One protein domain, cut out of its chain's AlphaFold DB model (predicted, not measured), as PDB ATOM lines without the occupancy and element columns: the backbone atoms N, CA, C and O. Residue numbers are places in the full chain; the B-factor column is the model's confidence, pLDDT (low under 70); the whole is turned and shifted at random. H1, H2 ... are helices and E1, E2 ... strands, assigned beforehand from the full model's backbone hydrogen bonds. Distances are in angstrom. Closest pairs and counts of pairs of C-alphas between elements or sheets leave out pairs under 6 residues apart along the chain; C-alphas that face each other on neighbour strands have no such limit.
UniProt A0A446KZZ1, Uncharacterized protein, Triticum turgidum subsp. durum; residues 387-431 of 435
ATOM      1  N   ASP A 387     208.249 229.136 283.721       89.69
ATOM      2  CA  ASP A 387     207.001 228.554 283.259       89.69
ATOM      3  C   ASP A 387     207.341 227.380 282.335       89.69
ATOM      4  O   ASP A 387     208.167 227.513 281.431       89.69
ATOM      5  N   PHE A 388     206.710 226.228 282.546       89.00
ATOM      6  CA  PHE A 388     206.875 225.045 281.703       89.00
ATOM      7  C   PHE A 388     205.539 224.653 281.080       89.00
ATOM      8  O   PHE A 388     204.527 224.540 281.773       89.00
ATOM      9  N   VAL A 389     205.546 224.433 279.767       89.69
ATOM     10  CA  VAL A 389     204.365 224.051 278.990       89.69
ATOM     11  C   VAL A 389     204.707 222.821 278.171       89.69
ATOM     12  O   VAL A 389     205.437 222.917 277.186       89.69
ATOM     13  N   ALA A 390     204.157 221.677 278.576       87.19
ATOM     14  CA  ALA A 390     204.303 220.424 277.842       87.19
ATOM     15  C   ALA A 390     203.520 220.457 276.520       87.19
ATOM     16  O   ALA A 390     204.082 220.209 275.457       87.19
ATOM     17  N   ASP A 391     202.239 220.832 276.593       84.88
ATOM     18  CA  ASP A 391     201.329 220.892 275.451       84.88
ATOM     19  C   ASP A 391     200.406 222.117 275.559       84.88
ATOM     20  O   ASP A 391     199.911 222.467 276.635       84.88
ATOM     21  N   THR A 392     200.182 222.786 274.430       84.06
ATOM     22  CA  THR A 392     199.212 223.880 274.300       84.06
ATOM     23  C   THR A 392     197.829 223.383 273.882       84.06
ATOM     24  O   THR A 392     196.872 224.155 273.893       84.06
ATOM     25  N   GLY A 393     197.709 222.109 273.521       80.50
ATOM     26  CA  GLY A 393     196.530 221.515 272.923       80.50
ATOM     27  C   GLY A 393     196.350 221.928 271.464       80.50
ATOM     28  O   GLY A 393     196.812 222.984 271.018       80.50
ATOM     29  N   ASP A 394     195.605 221.101 270.734       77.06
ATOM     30  CA  ASP A 394     195.433 221.259 269.294       77.06
ATOM     31  C   ASP A 394     194.217 222.128 268.931       77.06
ATOM     32  O   ASP A 394     193.079 221.659 268.830       77.06
ATOM     33  N   GLY A 395     194.486 223.410 268.690       77.94
ATOM     34  CA  GLY A 395     193.593 224.322 267.978       77.94
ATOM     35  C   GLY A 395     192.576 225.081 268.837       77.94
ATOM     36  O   GLY A 395     191.908 224.550 269.726       77.94
ATOM     37  N   GLY A 396     192.405 226.363 268.507       79.50
ATOM     38  CA  GLY A 396     191.298 227.191 268.982       79.50
ATOM     39  C   GLY A 396     191.266 227.395 270.498       79.50
ATOM     40  O   GLY A 396     192.142 228.042 271.074       79.50
ATOM     41  N   ASN A 397     190.204 226.896 271.139       81.31
ATOM     42  CA  ASN A 397     189.886 227.172 272.544       81.31
ATOM     43  C   ASN A 397     190.898 226.567 273.532       81.31
ATOM     44  O   ASN A 397     191.172 227.189 274.561       81.31
ATOM     45  N   SER A 398     191.444 225.383 273.242       84.12
ATOM     46  CA  SER A 398     192.450 224.730 274.093       84.12
ATOM     47  C   SER A 398     193.738 225.553 274.114       84.12
ATOM     48  O   SER A 398     194.145 226.024 275.179       84.12
ATOM     49  N   SER A 399     194.278 225.867 272.933       85.88
ATOM     50  CA  SER A 399     195.466 226.712 272.772       85.88
ATOM     51  C   SER A 399     195.270 228.104 273.364       85.88
ATOM     52  O   SER A 399     196.152 228.613 274.055       85.88
ATOM     53  N   TYR A 400     194.093 228.712 273.169       86.94
ATOM     54  CA  TYR A 400     193.766 230.002 273.777       86.94
ATOM     55  C   TYR A 400     193.773 229.947 275.308       86.94
ATOM     56  O   TYR A 400     194.268 230.871 275.952       86.94
ATOM     57  N   THR A 401     193.239 228.879 275.900       87.50
ATOM     58  CA  THR A 401     193.169 228.734 277.361       87.50
ATOM     59  C   THR A 401     194.567 228.662 277.968       87.50
ATOM     60  O   THR A 401     194.857 229.400 278.910       87.50
ATOM     61  N   VAL A 402     195.450 227.846 277.387       89.81
ATOM     62  CA  VAL A 402     196.843 227.721 277.842       89.81
ATOM     63  C   VAL A 402     197.600 229.034 277.631       89.81
ATOM     64  O   VAL A 402     198.198 229.559 278.569       89.81
ATOM     65  N   ALA A 403     197.498 229.639 276.443       88.69
ATOM     66  CA  ALA A 403     198.144 230.918 276.146       88.69
ATOM     67  C   ALA A 403     197.676 232.044 277.083       88.69
ATOM     68  O   ALA A 403     198.477 232.871 277.523       88.69
ATOM     69  N   ARG A 404     196.383 232.067 277.428       89.56
ATOM     70  CA  ARG A 404     195.817 233.042 278.363       89.56
ATOM     71  C   ARG A 404     196.387 232.880 279.768       89.56
ATOM     72  O   ARG A 404     196.625 233.898 280.412       89.56
ATOM     73  N   LEU A 405     196.579 231.648 280.241       89.12
ATOM     74  CA  LEU A 405     197.171 231.376 281.554       89.12
ATOM     75  C   LEU A 405     198.638 231.817 281.602       89.12
ATOM     76  O   LEU A 405     199.021 232.527 282.525       89.12
ATOM     77  N   LEU A 406     199.419 231.506 280.565       89.12
ATOM     78  CA  LEU A 406     200.829 231.916 280.455       89.12
ATOM     79  C   LEU A 406     201.021 233.432 280.358       89.12
ATOM     80  O   LEU A 406     202.059 233.971 280.735       89.12
ATOM     81  N   ALA A 407     200.024 234.137 279.827       89.31
ATOM     82  CA  ALA A 407     200.043 235.589 279.746       89.31
ATOM     83  C   ALA A 407     199.725 236.275 281.088       89.31
ATOM     84  O   ALA A 407     199.875 237.498 281.185       89.31
ATOM     85  N   GLN A 408     199.268 235.544 282.113       90.50
ATOM     86  CA  GLN A 408     198.922 236.152 283.396       90.50
ATOM     87  C   GLN A 408     200.181 236.634 284.141       90.50
ATOM     88  O   GLN A 408     201.170 235.911 284.214       90.50
ATOM     89  N   PRO A 409     200.161 237.839 284.745       90.25
ATOM     90  CA  PRO A 409     201.282 238.329 285.556       90.25
ATOM     91  C   PRO A 409     201.534 237.504 286.829       90.25
ATOM     92  O   PRO A 409     202.645 237.492 287.354       90.25
ATOM     93  N   SER A 410     200.487 236.854 287.336       91.75
ATOM     94  CA  SER A 410     200.507 235.999 288.519       91.75
ATOM     95  C   SER A 410     199.360 234.998 288.447       91.75
ATOM     96  O   SER A 410     198.260 235.374 288.031       91.75
ATOM     97  N   ILE A 411     199.581 233.776 288.917       91.00
ATOM     98  CA  ILE A 411     198.579 232.707 288.924       91.00
ATOM     99  C   ILE A 411     198.215 232.384 290.370       91.00
ATOM    100  O   ILE A 411     199.089 232.167 291.204       91.00
ATOM    101  N   GLN A 412     196.922 232.342 290.678       90.50
ATOM    102  CA  GLN A 412     196.443 231.873 291.979       90.50
ATOM    103  C   GLN A 412     196.097 230.391 291.888       90.50
ATOM    104  O   GLN A 412     195.302 229.991 291.040       90.50
ATOM    105  N   THR A 413     196.686 229.578 292.759       88.81
ATOM    106  CA  THR A 413     196.474 228.128 292.787       88.81
ATOM    107  C   THR A 413     196.415 227.605 294.220       88.81
ATOM    108  O   THR A 413     196.911 228.243 295.148       88.81
ATOM    109  N   VAL A 414     195.781 226.450 294.413       90.94
ATOM    110  CA  VAL A 414     195.694 225.785 295.715       90.94
ATOM    111  C   VAL A 414     196.852 224.804 295.839       90.94
ATOM    112  O   VAL A 414     196.920 223.829 295.094       90.94
ATOM    113  N   ILE A 415     197.736 225.028 296.808       87.69
ATOM    114  CA  ILE A 415     198.843 224.119 297.131       87.69
ATOM    115  C   ILE A 415     198.642 223.685 298.580       87.69
ATOM    116  O   ILE A 415     198.558 224.523 299.471       87.69
ATOM    117  N   GLY A 416     198.483 222.382 298.827       85.75
ATOM    118  CA  GLY A 416     198.294 221.859 300.189       85.75
ATOM    119  C   GLY A 416     197.009 222.317 300.900       85.75
ATOM    120  O   GLY A 416     196.945 222.267 302.123       85.75
ATOM    121  N   GLY A 417     195.986 222.763 300.160       90.06
ATOM    122  CA  GLY A 417     194.704 223.230 300.713       90.06
ATOM    123  C   GLY A 417     194.634 224.732 301.018       90.06
ATOM    124  O   GLY A 417     193.550 225.231 301.316       90.06
ATOM    125  N   SER A 418     195.741 225.468 300.887       88.75
ATOM    126  CA  SER A 418     195.791 226.932 300.981       88.75
ATOM    127  C   SER A 418     195.931 227.585 299.605       88.75
ATOM    128  O   SER A 418     196.546 227.033 298.696       88.75
ATOM    129  N   MET A 419     195.347 228.776 299.448       91.94
ATOM    130  CA  MET A 419     195.506 229.594 298.244       91.94
ATOM    131  C   MET A 419     196.886 230.257 298.238       91.94
ATOM    132  O   MET A 419     197.226 230.985 299.169       91.94
ATOM    133  N   HIS A 420     197.651 230.043 297.171       90.38
ATOM    134  CA  HIS A 420     198.949 230.663 296.929       90.38
ATOM    135  C   HIS A 420     198.927 231.452 295.620       90.38
ATOM    136  O   HIS A 420     198.333 231.022 294.632       90.38
ATOM    137  N   THR A 421     199.603 232.597 295.611       91.88
ATOM    138  CA  THR A 421     199.812 233.410 294.407       91.88
ATOM    139  C   THR A 421     201.235 233.189 293.919       91.88
ATOM    140  O   THR A 421     202.184 233.528 294.622       91.88
ATOM    141  N   LEU A 422     201.377 232.625 292.724       90.19
ATOM    142  CA  LEU A 422     202.654 232.377 292.069       90.19
ATOM    143  C   LEU A 422     202.962 233.514 291.085       90.19
ATOM    144  O   LEU A 422     202.056 233.948 290.364       90.19
ATOM    145  N   PRO A 423     204.205 234.021 291.043       89.44
ATOM    146  CA  PRO A 423     204.618 234.990 290.039       89.44
ATOM    147  C   PRO A 423     204.779 234.312 288.673       89.44
ATOM    148  O   PRO A 423     204.974 233.102 288.584       89.44
ATOM    149  N   ARG A 424     204.728 235.106 287.601       89.31
ATOM    150  CA  ARG A 424     205.089 234.644 286.257       89.31
ATOM    151  C   ARG A 424     206.572 234.264 286.181       89.31
ATOM    152  O   ARG A 424     207.413 234.981 286.729       89.31
ATOM    153  N   GLY A 425     206.888 233.191 285.458       87.50
ATOM    154  CA  GLY A 425     208.261 232.776 285.203       87.50
ATOM    155  C   GLY A 425     209.081 233.804 284.414       87.50
ATOM    156  O   GLY A 425     208.592 234.471 283.500       87.50
ATOM    157  N   ASN A 426     210.368 233.900 284.742       86.19
ATOM    158  CA  ASN A 426     211.362 234.687 284.006       86.19
ATOM    159  C   ASN A 426     211.834 233.973 282.730       86.19
ATOM    160  O   ASN A 426     212.363 234.609 281.819       86.19
ATOM    161  N   LEU A 427     211.661 232.652 282.683       85.56
ATOM    162  CA  LEU A 427     211.982 231.783 281.559       85.56
ATOM    163  C   LEU A 427     210.732 230.977 281.203       85.56
ATOM    164  O   LEU A 427     210.112 230.405 282.091       85.56
ATOM    165  N   LEU A 428     210.369 230.920 279.923       88.12
ATOM    166  CA  LEU A 428     209.294 230.060 279.431       88.12
ATOM    167  C   LEU A 428     209.909 228.915 278.628       88.12
ATOM    168  O   LEU A 428     210.543 229.145 277.598       88.12
ATOM    169  N   VAL A 429     209.694 227.691 279.094       87.56
ATOM    170  CA  VAL A 429     210.107 226.463 278.421       87.56
ATOM    171  C   VAL A 429     208.878 225.853 277.759       87.56
ATOM    172  O   VAL A 429     207.921 225.469 278.430       87.56
ATOM    173  N   ILE A 430     208.902 225.793 276.428       86.12
ATOM    174  CA  ILE A 430     207.833 225.208 275.617       86.12
ATOM    175  C   ILE A 430     208.335 223.896 275.030       86.12
ATOM    176  O   ILE A 430     209.352 223.872 274.333       86.12
ATOM    177  N   GLY A 431     207.581 222.831 275.263       77.31
ATOM    178  CA  GLY A 431     207.869 221.500 274.762       77.31
ATOM    179  C   GLY A 431     208.409 220.571 275.840       77.31
ATOM    180  O   GLY A 431     208.884 220.996 276.888       77.31
TER     181      GLY A 431
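What this domain is: This is residues 387 to 431 of the 435 residues of an uncharacterized protein of Triticum turgidum subsp. durum (UniProt A0A446KZZ1). The model is an open, two-part shape: at one end the helix H1 runs beside a small pair of strands, E1 and E4, and at the other a two-stranded hairpin, E2 and E3, reaches away, its residues 414 to 419 sticking out. The pieces meet at few points, and the length runs from the loop between E1 and H1 to the turn of the hairpin. There are 45 residues printed, with one named helix and four named strands in the order E1, H1, E2, E3, E4; E1 and E4 make a parallel sheet, E2 and E3 an antiparallel one. The class is mixed, helices and strands, and the whole is loose, with a radius of gyration of the C-alphas of 11.8 A and spans of 33 by 21 by 17 A.

How they stand to each other: E1, residues 387 to 389, is the parallel neighbour of E4, residues 427 to 430, with 4 degrees between their directions. N 387 and O 427 are within hydrogen-bond range at 2.8 A, as are N 389 and O 429 at 2.9 A. The closest C-alphas of E1 and H1, residues 397 to 406, are those of Asp 387 and Leu 406, 7.6 A apart. In H1 every O i to N i+4 pair is within hydrogen-bond range. The closest C-alphas of H1 and E2, residues 410 to 415, are those of Leu 405 and Ile 411, 7.6 A apart. E2 and E3, residues 418 to 423, form a hairpin, antiparallel with 149 degrees between their directions; N 413 and O 420 are 2.9 A apart and N 422 and O 411 are 2.8 A apart, both within hydrogen-bond range. Among the pairs that are apart are E1 and E2, H1 and E4, and E3 and E4.

Where its parts are: E1 begins at C-alpha 387, (207.001, 228.554, 283.259), and is 6.7 A long from first to last C-alpha. H1 is 14.3 A long and begins at C-alpha 397, (189.886, 227.172, 272.544). E2 is 14.8 A long and E3 16.2 A. E4 is 9.8 A long and ends at C-alpha 430, (207.833, 225.208, 275.617).

The domain as a whole: The two C-alphas farthest apart are those of Gly 395 and Ser 418, at 33.2 A. The printed part has no cut. No link is long: E1 to H1 is short, and H1 to E2, E2 to E3 and E3 to E4 are tight. The mean pLDDT of the printed part is 87.3, and no printed residue is under 70.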